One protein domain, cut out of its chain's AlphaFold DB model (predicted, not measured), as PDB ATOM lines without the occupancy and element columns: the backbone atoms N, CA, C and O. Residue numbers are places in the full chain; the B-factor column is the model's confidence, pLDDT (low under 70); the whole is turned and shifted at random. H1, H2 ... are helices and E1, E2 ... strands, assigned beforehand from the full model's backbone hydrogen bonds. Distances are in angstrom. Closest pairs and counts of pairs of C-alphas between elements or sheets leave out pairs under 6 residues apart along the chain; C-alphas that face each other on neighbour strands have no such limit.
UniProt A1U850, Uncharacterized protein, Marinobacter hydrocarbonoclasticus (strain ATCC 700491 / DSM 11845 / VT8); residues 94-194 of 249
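This is residues 94 to 194 of the 249 residues of an uncharacterized protein of Marinobacter hydrocarbonoclasticus (strain ATCC 700491 / DSM 11845 / VT8) (UniProt A1U850). A strongly twisted sheet of three strands bends sharply, with a helical hairpin, H1 and H2, at one part of it and H3 and H4 at another. H1 packs along E2 and E3, H2 packs on H1 away from the sheet, and H3 packs by E1. The 101 printed residues run E1 E2 E3 H1 H2 H3 H4; the sheet order is E1, E2, E3, antiparallel, and the class is mixed. It is compact, with a radius of gyration of the C-alphas of 14.4 A and spans of 38 by 36 by 27 A.

E2, residues 105 to 116, is 26.1 A long and bends by 72 degrees at residue 108. E1, residues 94 to 99, starts at C-alpha 94 (201.027, 191.362, 282.109) and is 16.1 A long; E3, residues 122 to 128, is 18.4 A long. H1, residues 134 to 148, is 21.1 A long; H2, residues 153 to 161, 12.4 A; H3, residues 167 to 178, 16.8 A. H4, residues 186 to 189, is 5.7 A long and ends at C-alpha 189 (214.049, 200.328, 284.049).

The strands form a meander, each the antiparallel neighbour of the one before. N 96 and O 108 are 3.0 A apart across E1 and E2, N 111 and O 125 2.8 A across E2 and E3, within hydrogen-bond range. H1 is over E2 and E3 at a height over the sheet of 8.8 A, along the strands. H1 and H2 touch, Ala 146 and Ala 156 having the closest C-alphas, 6.1 A; they run opposite ways at a shallow tilt of 20 degrees. H3 is on the sheet; its closest C-alphas to E1 are Phe 169 and Leu 95, 7.2 A. H4 is over none of the strands. In H1, H2 and H3 every O i to N i+4 pair is within hydrogen-bond range; H4 is too short for one.

The C-alphas of Pro 154 and Gly 181, the farthest apart, are 39.3 A apart. The printed part has no cut and no long link. Residues 114 to 123 are under 70 in pLDDT.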
ATOM      1  N   THR A  94     200.654 190.767 280.820       95.75
ATOM      2  CA  THR A  94     201.027 191.362 282.109       95.75
ATOM      3  C   THR A  94     202.393 192.029 282.049       95.75
ATOM      4  O   THR A  94     203.261 191.637 281.269       95.75
ATOM      5  N   LEU A  95     202.624 193.013 282.913       96.38
ATOM      6  CA  LEU A  95     203.949 193.570 283.161       96.38
ATOM      7  C   LEU A  95     204.747 192.629 284.070       96.38
ATOM      8  O   LEU A  95     204.236 192.096 285.065       96.38
ATOM      9  N   THR A  96     206.026 192.426 283.762       95.25
ATOM     10  CA  THR A  96     206.897 191.621 284.618       95.25
ATOM     11  C   THR A  96     208.332 192.117 284.649       95.25
ATOM     12  O   THR A  96     208.856 192.652 283.674       95.25
ATOM     13  N   PHE A  97     208.987 191.827 285.769       95.38
ATOM     14  CA  PHE A  97     210.435 191.740 285.863       95.38
ATOM     15  C   PHE A  97     210.853 190.277 285.905       95.38
ATOM     16  O   PHE A  97     210.119 189.428 286.417       95.38
ATOM     17  N   PHE A  98     212.012 189.973 285.341       93.19
ATOM     18  CA  PHE A  98     212.619 188.651 285.421       93.19
ATOM     19  C   PHE A  98     214.141 188.769 285.379       93.19
ATOM     20  O   PHE A  98     214.684 189.759 284.887       93.19
ATOM     21  N   ILE A  99     214.821 187.745 285.882       92.19
ATOM     22  CA  ILE A  99     216.273 187.621 285.790       92.19
ATOM     23  C   ILE A  99     216.591 186.878 284.492       92.19
ATOM     24  O   ILE A  99     216.070 185.791 284.237       92.19
ATOM     25  N   ASN A 100     217.408 187.482 283.631       89.06
ATOM     26  CA  ASN A 100     217.853 186.827 282.405       89.06
ATOM     27  C   ASN A 100     218.953 185.785 282.698       89.06
ATOM     28  O   ASN A 100     219.487 185.708 283.800       89.06
ATOM     29  N   ARG A 101     219.364 185.012 281.685       87.44
ATOM     30  CA  ARG A 101     220.431 183.996 281.829       87.44
ATOM     31  C   ARG A 101     221.779 184.552 282.314       87.44
ATOM     32  O   ARG A 101     222.619 183.786 282.755       87.44
ATOM     33  N   ARG A 102     221.993 185.868 282.213       88.19
ATOM     34  CA  ARG A 102     223.211 186.562 282.660       88.19
ATOM     35  C   ARG A 102     223.083 187.125 284.083       88.19
ATOM     36  O   ARG A 102     223.908 187.942 284.467       88.19
ATOM     37  N   GLY A 103     222.036 186.765 284.827       89.81
ATOM     38  CA  GLY A 103     221.818 187.241 286.196       89.81
ATOM     39  C   GLY A 103     221.292 188.677 286.298       89.81
ATOM     40  O   GLY A 103     221.181 189.207 287.396       89.81
ATOM     41  N   ASN A 104     220.934 189.317 285.180       91.56
ATOM     42  CA  ASN A 104     220.489 190.707 285.175       91.56
ATOM     43  C   ASN A 104     218.964 190.808 285.161       91.56
ATOM     44  O   ASN A 104     218.301 190.178 284.332       91.56
ATOM     45  N   TRP A 105     218.426 191.673 286.018       93.81
ATOM     46  CA  TRP A 105     217.014 192.041 286.007       93.81
ATOM     47  C   TRP A 105     216.633 192.777 284.722       93.81
ATOM     48  O   TRP A 105     217.308 193.716 284.294       93.81
ATOM     49  N   ARG A 106     215.521 192.361 284.116       93.88
ATOM     50  CA  ARG A 106     214.951 192.955 282.904       93.88
ATOM     51  C   ARG A 106     213.448 193.131 283.055       93.88
ATOM     52  O   ARG A 106     212.764 192.244 283.568       93.88
ATOM     53  N   ALA A 107     212.950 194.266 282.581       95.25
ATOM     54  CA  ALA A 107     211.529 194.496 282.368       95.25
ATOM     55  C   ALA A 107     211.074 193.844 281.050       95.25
ATOM     56  O   ALA A 107     211.827 193.815 280.072       95.25
ATOM     57  N   ALA A 108     209.843 193.339 281.019       95.69
ATOM     58  CA  ALA A 108     209.201 192.831 279.811       95.69
ATOM     59  C   ALA A 108     207.675 192.881 279.911       95.69
ATOM     60  O   ALA A 108     207.105 192.865 281.006       95.69
ATOM     61  N   PHE A 109     207.028 192.836 278.748       96.38
ATOM     62  CA  PHE A 109     205.648 192.377 278.643       96.38
ATOM     63  C   PHE A 109     205.637 190.848 278.611       96.38
ATOM     64  O   PHE A 109     206.364 190.229 277.833       96.38
ATOM     65  N   ARG A 110     204.834 190.231 279.471       94.62
ATOM     66  CA  ARG A 110     204.618 188.787 279.519       94.62
ATOM     67  C   ARG A 110     203.276 188.464 278.884       94.62
ATOM     68  O   ARG A 110     202.248 188.873 279.418       94.62
ATOM     69  N   VAL A 111     203.304 187.692 277.807       94.06
ATOM     70  CA  VAL A 111     202.125 187.155 277.124       94.06
ATOM     71  C   VAL A 111     202.013 185.670 277.453       94.06
ATOM     72  O   VAL A 111     202.972 184.918 277.275       94.06
ATOM     73  N   ASN A 112     200.874 185.244 277.992       89.19
ATOM     74  CA  ASN A 112     200.625 183.840 278.305       89.19
ATOM     75  C   ASN A 112     200.471 183.030 277.010       89.19
ATOM     76  O   ASN A 112     199.723 183.438 276.124       89.19
ATOM     77  N   HIS A 113     201.128 181.874 276.929       79.19
ATOM     78  CA  HIS A 113     200.918 180.901 275.859       79.19
ATOM     79  C   HIS A 113     199.854 179.886 276.298       79.19
ATOM     80  O   HIS A 113     199.873 179.439 277.447       79.19
ATOM     81  N   GLN A 114     198.931 179.507 275.410       65.69
ATOM     82  CA  GLN A 114     197.952 178.457 275.702       65.69
ATOM     83  C   GLN A 114     198.513 177.043 275.497       65.69
ATOM     84  O   GLN A 114     198.010 176.093 276.102       65.69
ATOM     85  N   LYS A 115     199.561 176.869 274.678       62.25
ATOM     86  CA  LYS A 115     200.147 175.545 274.446       62.25
ATOM     87  C   LYS A 115     200.927 175.089 275.668       62.25
ATOM     88  O   LYS A 115     201.925 175.679 276.077       62.25
ATOM     89  N   ARG A 116     200.439 173.990 276.230       55.16
ATOM     90  CA  ARG A 116     201.073 173.268 277.321       55.16
ATOM     91  C   ARG A 116     202.311 172.557 276.783       55.16
ATOM     92  O   ARG A 116     202.216 171.825 275.799       55.16
ATOM     93  N   GLN A 117     203.457 172.773 277.413       59.94
ATOM     94  CA  GLN A 117     204.646 171.984 277.119       59.94
ATOM     95  C   GLN A 117     204.484 170.546 277.632       59.94
ATOM     96  O   GLN A 117     203.602 170.242 278.442       59.94
ATOM     97  N   ASN A 118     205.363 169.654 277.168       56.66
ATOM     98  CA  ASN A 118     205.406 168.250 277.591       56.66
ATOM     99  C   ASN A 118     205.617 168.086 279.110       56.66
ATOM    100  O   ASN A 118     205.244 167.060 279.668       56.66
ATOM    101  N   ASP A 119     206.176 169.096 279.781       58.59
ATOM    102  CA  ASP A 119     206.370 169.150 281.235       58.59
ATOM    103  C   ASP A 119     205.131 169.659 282.005       58.59
ATOM    104  O   ASP A 119     205.145 169.776 283.230       58.59
ATOM    105  N   GLY A 120     204.040 169.965 281.297       54.72
ATOM    106  CA  GLY A 120     202.806 170.475 281.877       54.72
ATOM    107  C   GLY A 120     202.814 171.976 282.173       54.72
ATOM    108  O   GLY A 120     201.778 172.470 282.636       54.72
ATOM    109  N   SER A 121     203.916 172.689 281.901       55.66
ATOM    110  CA  SER A 121     204.043 174.132 282.099       55.66
ATOM    111  C   SER A 121     203.492 174.925 280.908       55.66
ATOM    112  O   SER A 121     203.447 174.453 279.769       55.66
ATOM    113  N   PHE A 122     203.029 176.143 281.182       58.25
ATOM    114  CA  PHE A 122     202.714 177.124 280.148       58.25
ATOM    115  C   PHE A 122     203.926 178.038 280.017       58.25
ATOM    116  O   PHE A 122     204.234 178.781 280.959       58.25
ATOM    117  N   ASP A 123     204.618 177.988 278.878       67.81
ATOM    118  CA  ASP A 123     205.641 178.992 278.616       67.81
ATOM    119  C   ASP A 123     204.954 180.349 278.412       67.81
ATOM    120  O   ASP A 123     203.785 180.436 278.042       67.81
ATOM    121  N   ALA A 124     205.636 181.438 278.726       81.81
ATOM    122  CA  ALA A 124     205.089 182.765 278.493       81.81
ATOM    123  C   ALA A 124     206.089 183.558 277.677       81.81
ATOM    124  O   ALA A 124     207.248 183.709 278.074       81.81
ATOM    125  N   TYR A 125     205.628 184.111 276.560       89.00
ATOM    126  CA  TYR A 125     206.460 184.962 275.733       89.00
ATOM    127  C   TYR A 125     206.790 186.233 276.502       89.00
ATOM    128  O   TYR A 125     205.910 186.990 276.920       89.00
ATOM    129  N   ARG A 126     208.085 186.461 276.715       92.44
ATOM    130  CA  ARG A 126     208.600 187.688 277.320       92.44
ATOM    131  C   ARG A 126     209.101 188.594 276.209       92.44
ATOM    132  O   ARG A 126     210.151 188.342 275.624       92.44
ATOM    133  N   VAL A 127     208.352 189.650 275.934       93.69
ATOM    134  CA  VAL A 127     208.744 190.690 274.987       93.69
ATOM    135  C   VAL A 127     209.562 191.732 275.743       93.69
ATOM    136  O   VAL A 127     209.030 192.481 276.563       93.69
ATOM    137  N   THR A 128     210.876 191.726 275.518       93.19
ATOM    138  CA  THR A 128     211.828 192.629 276.177       93.19
ATOM    139  C   THR A 128     212.027 193.923 275.383       93.19
ATOM    140  O   THR A 128     211.613 194.047 274.229       93.19
ATOM    141  N   PHE A 129     212.695 194.887 276.016       93.00
ATOM    142  CA  PHE A 129     213.016 196.204 275.452       93.00
ATOM    143  C   PHE A 129     214.477 196.312 274.985       93.00
ATOM    144  O   PHE A 129     214.965 197.399 274.683       93.00
ATOM    145  N   ASP A 130     215.226 195.207 274.978       86.38
ATOM    146  CA  ASP A 130     216.670 195.258 274.736       86.38
ATOM    147  C   ASP A 130     216.970 195.669 273.285       86.38
ATOM    148  O   ASP A 130     217.767 196.579 273.053       86.38
ATOM    149  N   THR A 131     216.261 195.071 272.326       87.06
ATOM    150  CA  THR A 131     216.475 195.256 270.880       87.06
ATOM    151  C   THR A 131     215.481 196.203 270.209       87.06
ATOM    152  O   THR A 131     215.595 196.425 269.013       87.06
ATOM    153  N   GLN A 132     214.487 196.714 270.940       92.69
ATOM    154  CA  GLN A 132     213.366 197.463 270.360       92.69
ATOM    155  C   GLN A 132     212.823 198.518 271.341       92.69
ATOM    156  O   GLN A 132     212.898 198.303 272.560       92.69
ATOM    157  N   PRO A 133     212.324 199.671 270.858       93.94
ATOM    158  CA  PRO A 133     211.700 200.702 271.684       93.94
ATOM    159  C   PRO A 133     210.416 200.203 272.367       93.94
ATOM    160  O   PRO A 133     209.913 199.110 272.095       93.94
ATOM    161  N   TYR A 134     209.899 201.001 273.303       94.38
ATOM    162  CA  TYR A 134     208.748 200.631 274.125       94.38
ATOM    163  C   TYR A 134     207.494 200.425 273.273       94.38
ATOM    164  O   TYR A 134     206.790 199.428 273.438       94.38
ATOM    165  N   SER A 135     207.253 201.338 272.332       94.12
ATOM    166  CA  SER A 135     206.125 201.290 271.399       94.12
ATOM    167  C   SER A 135     206.129 200.029 270.522       94.12
ATOM    168  O   SER A 135     205.099 199.365 270.381       94.12
ATOM    169  N   GLU A 136     207.288 199.634 269.990       95.06
ATOM    170  CA  GLU A 136     207.440 198.391 269.221       95.06
ATOM    171  C   GLU A 136     207.284 197.142 270.090       95.06
ATOM    172  O   GLU A 136     206.628 196.179 269.683       95.06
ATOM    173  N   ALA A 137     207.829 197.160 271.311       95.88
ATOM    174  CA  ALA A 137     207.649 196.067 272.259       95.88
ATOM    175  C   ALA A 137     206.182 195.857 272.625       95.88
ATOM    176  O   ALA A 137     205.723 194.714 272.681       95.88
ATOM    177  N   TRP A 138     205.441 196.946 272.827       96.56
ATOM    178  CA  TRP A 138     204.009 196.878 273.073       96.56
ATOM    179  C   TRP A 138     203.265 196.300 271.875       96.56
ATOM    180  O   TRP A 138     202.518 195.335 272.030       96.56
ATOM    181  N   ARG A 139     203.538 196.815 270.668       96.81
ATOM    182  CA  ARG A 139     202.923 196.314 269.434       96.81
ATOM    183  C   ARG A 139     203.126 194.812 269.281       96.81
ATOM    184  O   ARG A 139     202.161 194.083 269.092       96.81
ATOM    185  N   LYS A 140     204.364 194.343 269.443       96.06
ATOM    186  CA  LYS A 140     204.704 192.920 269.355       96.06
ATOM    187  C   LYS A 140     203.983 192.081 270.412       96.06
ATOM    188  O   LYS A 140     203.519 190.991 270.097       96.06
ATOM    189  N   ALA A 141     203.879 192.569 271.648       95.88
ATOM    190  CA  ALA A 141     203.161 191.868 272.710       95.88
ATOM    191  C   ALA A 141     201.662 191.727 272.397       95.88
ATOM    192  O   ALA A 141     201.113 190.640 272.555       95.88
ATOM    193  N   VAL A 142     201.021 192.794 271.911       96.31
ATOM    194  CA  VAL A 142     199.596 192.771 271.547       96.31
ATOM    195  C   VAL A 142     199.347 191.905 270.313       96.31
ATOM    196  O   VAL A 142     198.385 191.146 270.313       96.31
ATOM    197  N   THR A 143     200.215 191.949 269.297       95.56
ATOM    198  CA  THR A 143     200.106 191.071 268.119       95.56
ATOM    199  C   THR A 143     200.182 189.599 268.516       95.56
ATOM    200  O   THR A 143     199.275 188.842 268.189       95.56
ATOM    201  N   LEU A 144     201.193 189.210 269.302       93.94
ATOM    202  CA  LEU A 144     201.327 187.829 269.781       93.94
ATOM    203  C   LEU A 144     200.126 187.394 270.628       93.94
ATOM    204  O   LEU A 144     199.650 186.272 270.508       93.94
ATOM    205  N   TRP A 145     199.625 188.281 271.489       94.94
ATOM    206  CA  TRP A 145     198.437 188.008 272.290       94.94
ATOM    207  C   TRP A 145     197.181 187.824 271.436       94.94
ATOM    208  O   TRP A 145     196.390 186.922 271.715       94.94
ATOM    209  N   ALA A 146     197.001 188.664 270.417       94.88
ATOM    210  CA  ALA A 146     195.844 188.613 269.541       94.88
ATOM    211  C   ALA A 146     195.833 187.336 268.695       94.88
ATOM    212  O   ALA A 146     194.790 186.697 268.590       94.88
ATOM    213  N   GLU A 147     196.992 186.947 268.159       92.62
ATOM    214  CA  GLU A 147     197.175 185.712 267.390       92.62
ATOM    215  C   GLU A 147     196.954 184.464 268.252       92.62
ATOM    216  O   GLU A 147     196.216 183.567 267.862       92.62
ATOM    217  N   GLU A 148     197.541 184.410 269.450       90.62
ATOM    218  CA  GLU A 148     197.463 183.230 270.326       90.62
ATOM    219  C   GLU A 148     196.058 182.995 270.909       90.62
ATOM    220  O   GLU A 148     195.749 181.886 271.343       90.62
ATOM    221  N   ASN A 149     195.210 184.027 270.963       90.50
ATOM    222  CA  ASN A 149     193.880 183.952 271.577       90.50
ATOM    223  C   ASN A 149     192.731 184.210 270.587       90.50
ATOM    224  O   ASN A 149     191.602 184.414 271.035       90.50
ATOM    225  N   ASP A 150     193.005 184.224 269.277       92.00
ATOM    226  CA  ASP A 150     192.024 184.493 268.213       92.00
ATOM    227  C   ASP A 150     191.191 185.768 268.474       92.00
ATOM    228  O   ASP A 150     189.960 185.801 268.345       92.00
ATOM    229  N   ILE A 151     191.866 186.842 268.894       95.12
ATOM    230  CA  ILE A 151     191.215 188.107 269.242       95.12
ATOM    231  C   ILE A 151     190.743 188.829 267.985       95.12
ATOM    232  O   ILE A 151     191.443 188.910 266.975       95.12
ATOM    233  N   ARG A 152     189.549 189.422 268.063       95.25
ATOM    234  CA  ARG A 152     188.996 190.197 266.952       95.25
ATOM    235  C   ARG A 152     189.891 191.415 266.674       95.25
ATOM    236  O   ARG A 152     190.255 192.122 267.617       95.25
ATOM    237  N   PRO A 153     190.173 191.742 265.399       95.81
ATOM    238  CA  PRO A 153     191.056 192.856 265.052       95.81
ATOM    239  C   PRO A 153     190.711 194.207 265.713       95.81
ATOM    240  O   PRO A 153     191.638 194.879 266.164       95.81
ATOM    241  N   PRO A 154     189.426 194.608 265.859       96.25
ATOM    242  CA  PRO A 154     189.080 195.857 266.541       96.25
ATOM    243  C   PRO A 154     189.504 195.890 268.017       96.25
ATOM    244  O   PRO A 154     189.944 196.926 268.511       96.25
ATOM    245  N   ASP A 155     189.413 194.758 268.719       96.06
ATOM    246  CA  ASP A 155     189.768 194.671 270.138       96.06
ATOM    247  C   ASP A 155     191.288 194.716 270.339       96.06
ATOM    248  O   ASP A 155     191.773 195.337 271.288       96.06
ATOM    249  N   ALA A 156     192.049 194.117 269.417       95.56
ATOM    250  CA  ALA A 156     193.504 194.230 269.390       95.56
ATOM    251  C   ALA A 156     193.955 195.667 269.089       95.56
ATOM    252  O   ALA A 156     194.825 196.201 269.780       95.56
ATOM    253  N   GLN A 157     193.324 196.323 268.113       96.25
ATOM    254  CA  GLN A 157     193.619 197.709 267.751       96.25
ATOM    255  C   GLN A 157     193.346 198.676 268.912       96.25
ATOM    256  O   GLN A 157     194.189 199.513 269.225       96.25
ATOM    257  N   ARG A 158     192.229 198.498 269.628       95.50
ATOM    258  CA  ARG A 158     191.918 199.258 270.850       95.50
ATOM    259  C   ARG A 158     193.046 199.178 271.884       95.50
ATOM    260  O   ARG A 158     193.377 200.171 272.528       95.50
ATOM    261  N   LEU A 159     193.626 197.991 272.068       94.75
ATOM    262  CA  LEU A 159     194.712 197.777 273.025       94.75
ATOM    263  C   LEU A 159     196.039 198.385 272.526       94.75
ATOM    264  O   LEU A 159     196.818 198.907 273.322       94.75
ATOM    265  N   LEU A 160     196.281 198.395 271.211       95.62
ATOM    266  CA  LEU A 160     197.416 199.102 270.603       95.62
ATOM    267  C   LEU A 160     197.330 200.623 270.784       95.62
ATOM    268  O   LEU A 160     198.356 201.261 271.016       95.62
ATOM    269  N   GLU A 161     196.130 201.194 270.701       95.06
ATOM    270  CA  GLU A 161     195.875 202.633 270.862       95.06
ATOM    271  C   GLU A 161     195.991 203.109 272.315       95.06
ATOM    272  O   GLU A 161     196.227 204.291 272.566       95.06
ATOM    273  N   SER A 162     195.867 202.194 273.278       92.50
ATOM    274  CA  SER A 162     195.951 202.485 274.709       92.50
ATOM    275  C   SER A 162     197.083 201.692 275.379       92.50
ATOM    276  O   SER A 162     196.825 200.788 276.178       92.50
ATOM    277  N   PRO A 163     198.360 201.991 275.060       94.06
ATOM    278  CA  PRO A 163     199.487 201.351 275.722       94.06
ATOM    279  C   PRO A 163     199.539 201.723 277.211       94.06
ATOM    280  O   PRO A 163     199.259 202.873 277.569       94.06
ATOM    281  N   PRO A 164     199.979 200.806 278.091       94.44
ATOM    282  CA  PRO A 164     200.226 201.144 279.485       94.44
ATOM    283  C   PRO A 164     201.308 202.224 279.584       94.44
ATOM    284  O   PRO A 164     202.236 202.282 278.769       94.44
ATOM    285  N   ALA A 165     201.217 203.082 280.599       93.19
ATOM    286  CA  ALA A 165     202.213 204.122 280.818       93.19
ATOM    287  C   ALA A 165     203.548 203.504 281.281       93.19
ATOM    288  O   ALA A 165     203.548 202.689 282.207       93.19
ATOM    289  N   PRO A 166     204.712 203.933 280.750       93.69
ATOM    290  CA  PRO A 166     206.018 203.448 281.212       93.69
ATOM    291  C   PRO A 166     206.258 203.615 282.721       93.69
ATOM    292  O   PRO A 166     206.991 202.832 283.329       93.69
ATOM    293  N   SER A 167     205.620 204.606 283.359       94.00
ATOM    294  CA  SER A 167     205.650 204.805 284.814       94.00
ATOM    295  C   SER A 167     205.110 203.609 285.597       94.00
ATOM    296  O   SER A 167     205.602 203.352 286.688       94.00
ATOM    297  N   GLN A 168     204.203 202.817 285.024       94.81
ATOM    298  CA  GLN A 168     203.652 201.636 285.680       94.81
ATOM    299  C   GLN A 168     204.732 200.587 286.002       94.81
ATOM    300  O   GLN A 168     204.641 199.892 287.011       94.81
ATOM    301  N   PHE A 169     205.820 200.517 285.219       95.44
ATOM    302  CA  PHE A 169     206.977 199.681 285.562       95.44
ATOM    303  C   PHE A 169     207.730 200.186 286.803       95.44
ATOM    304  O   PHE A 169     208.314 199.375 287.523       95.44
ATOM    305  N   LYS A 170     207.716 201.499 287.083       95.38
ATOM    306  CA  LYS A 170     208.277 202.058 288.325       95.38
ATOM    307  C   LYS A 170     207.447 201.616 289.524       95.38
ATOM    308  O   LYS A 170     208.021 201.131 290.497       95.38
ATOM    309  N   ASP A 171     206.126 201.730 289.417       95.81
ATOM    310  CA  ASP A 171     205.197 201.342 290.481       95.81
ATOM    311  C   ASP A 171     205.257 199.833 290.739       95.81
ATOM    312  O   ASP A 171     205.380 199.401 291.883       95.81
ATOM    313  N   LEU A 172     205.304 199.027 289.671       96.44
ATOM    314  CA  LEU A 172     205.493 197.582 289.774       96.44
ATOM    315  C   LEU A 172     206.814 197.227 290.459       96.44
ATOM    316  O   LEU A 172     206.827 196.385 291.353       96.44
ATOM    317  N   ARG A 173     207.927 197.854 290.055       96.25
ATOM    318  CA  ARG A 173     209.234 197.626 290.687       96.25
ATOM    319  C   ARG A 173     209.169 197.942 292.179       96.25
ATOM    320  O   ARG A 173     209.648 197.153 292.985       96.25
ATOM    321  N   ARG A 174     208.597 199.096 292.532       95.88
ATOM    322  CA  ARG A 174     208.451 199.535 293.921       95.88
ATOM    323  C   ARG A 174     207.665 198.509 294.734       95.88
ATOM    324  O   ARG A 174     208.180 198.023 295.732       95.88
ATOM    325  N   HIS A 175     206.491 198.105 294.250       95.50
ATOM    326  CA  HIS A 175     205.664 197.100 294.911       95.50
ATOM    327  C   HIS A 175     206.385 195.750 295.059       95.50
ATOM    328  O   HIS A 175     206.340 195.137 296.120       95.50
ATOM    329  N   MET A 176     207.067 195.279 294.011       94.88
ATOM    330  CA  MET A 176     207.822 194.021 294.057       94.88
ATOM    331  C   MET A 176     208.961 194.059 295.085       94.88
ATOM    332  O   MET A 176     209.212 193.056 295.749       94.88
ATOM    333  N   ASN A 177     209.633 195.197 295.237       95.69
ATOM    334  CA  ASN A 177     210.697 195.321 296.225       95.69
ATOM    335  C   ASN A 177     210.152 195.463 297.656       95.69
ATOM    336  O   ASN A 177     210.687 194.853 298.574       95.69
ATOM    337  N   GLU A 178     209.084 196.242 297.849       95.62
ATOM    338  CA  GLU A 178     208.516 196.528 299.175       95.62
ATOM    339  C   GLU A 178     207.696 195.358 299.746       95.62
ATOM    340  O   GLU A 178     207.753 195.106 300.948       95.62
ATOM    341  N   HIS A 179     206.941 194.638 298.908       93.81
ATOM    342  CA  HIS A 179     205.968 193.634 299.365       93.81
ATOM    343  C   HIS A 179     206.305 192.196 298.971       93.81
ATOM    344  O   HIS A 179     206.002 191.277 299.729       93.81
ATOM    345  N   ASP A 180     206.923 191.982 297.806       90.44
ATOM    346  CA  ASP A 180     207.244 190.627 297.334       90.44
ATOM    347  C   ASP A 180     208.673 190.185 297.738       90.44
ATOM    348  O   ASP A 180     209.057 189.045 297.474       90.44
ATOM    349  N   GLY A 181     209.463 191.065 298.370       90.94
ATOM    350  CA  GLY A 181     210.812 190.766 298.873       90.94
ATOM    351  C   GLY A 181     211.899 190.676 297.795       90.94
ATOM    352  O   GLY A 181     212.939 190.058 298.022       90.94
ATOM    353  N   PHE A 182     211.671 191.249 296.611       92.56
ATOM    354  CA  PHE A 182     212.688 191.294 295.558       92.56
ATOM    355  C   PHE A 182     213.672 192.458 295.751       92.56
ATOM    356  O   PHE A 182     213.341 193.485 296.331       92.56
ATOM    357  N   ASP A 183     214.870 192.335 295.178       93.12
ATOM    358  CA  ASP A 183     215.821 193.446 295.061       93.12
ATOM    359  C   ASP A 183     216.086 193.767 293.586       93.12
ATOM    360  O   ASP A 183     217.075 193.355 292.974       93.12
ATOM    361  N   ILE A 184     215.115 194.435 292.960       93.44
ATOM    362  CA  ILE A 184     215.214 194.846 291.560       93.44
ATOM    363  C   ILE A 184     215.945 196.197 291.496       93.44
ATOM    364  O   ILE A 184     215.437 197.192 292.029       93.44
ATOM    365  N   PRO A 185     217.083 196.312 290.792       94.00
ATOM    366  CA  PRO A 185     217.814 197.567 290.670       94.00
ATOM    367  C   PRO A 185     217.092 198.558 289.746       94.00
ATOM    368  O   PRO A 185     216.320 198.181 288.863       94.00
ATOM    369  N   VAL A 186     217.371 199.855 289.908       92.44
ATOM    370  CA  VAL A 186     216.807 200.919 289.048       92.44
ATOM    371  C   VAL A 186     217.259 200.768 287.590       92.44
ATOM    372  O   VAL A 186     216.511 201.092 286.669       92.44
ATOM    373  N   SER A 187     218.447 200.201 287.361       91.00
ATOM    374  CA  SER A 187     218.985 199.926 286.022       91.00
ATOM    375  C   SER A 187     218.082 199.015 285.179       91.00
ATOM    376  O   SER A 187     218.086 199.139 283.952       91.00
ATOM    377  N   ALA A 188     217.239 198.180 285.803       91.50
ATOM    378  CA  ALA A 188     216.264 197.333 285.111       91.50
ATOM    379  C   ALA A 188     215.181 198.135 284.358       91.50
ATOM    380  O   ALA A 188     214.542 197.602 283.453       91.50
ATOM    381  N   LEU A 189     214.986 199.412 284.710       92.12
ATOM    382  CA  LEU A 189     214.049 200.328 284.049       92.12
ATOM    383  C   LEU A 189     214.670 201.069 282.856       92.12
ATOM    384  O   LEU A 189     213.947 201.676 282.071       92.12
ATOM    385  N   SER A 190     215.997 201.054 282.713       89.38
ATOM    386  CA  SER A 190     216.711 201.896 281.740       89.38
ATOM    387  C   SER A 190     216.237 201.705 280.295       89.38
ATOM    388  O   SER A 190     216.115 202.686 279.555       89.38
ATOM    389  N   SER A 191     215.936 200.464 279.907       88.69
ATOM    390  CA  SER A 191     215.456 200.110 278.570       88.69
ATOM    391  C   SER A 191     214.002 200.523 278.330       88.69
ATOM    392  O   SER A 191     213.680 200.970 277.235       88.69
ATOM    393  N   VAL A 192     213.150 200.480 279.362       91.00
ATOM    394  CA  VAL A 192     211.743 200.929 279.302       91.00
ATOM    395  C   VAL A 192     211.658 202.419 278.959       91.00
ATOM    396  O   VAL A 192     210.849 202.830 278.136       91.00
ATOM    397  N   PHE A 193     212.530 203.231 279.563       91.25
ATOM    398  CA  PHE A 193     212.561 204.686 279.374       91.25
ATOM    399  C   PHE A 193     213.495 205.145 278.244       91.25
ATOM    400  O   PHE A 193     213.723 206.345 278.106       91.25
ATOM    401  N   ARG A 194     214.079 204.231 277.456       90.06
ATOM    402  CA  ARG A 194     215.020 204.592 276.379       90.06
ATOM    403  C   ARG A 194     214.368 205.520 275.350       90.06
ATOM    404  O   ARG A 194     214.861 206.620 275.147       90.06
TER     405      ARG A 194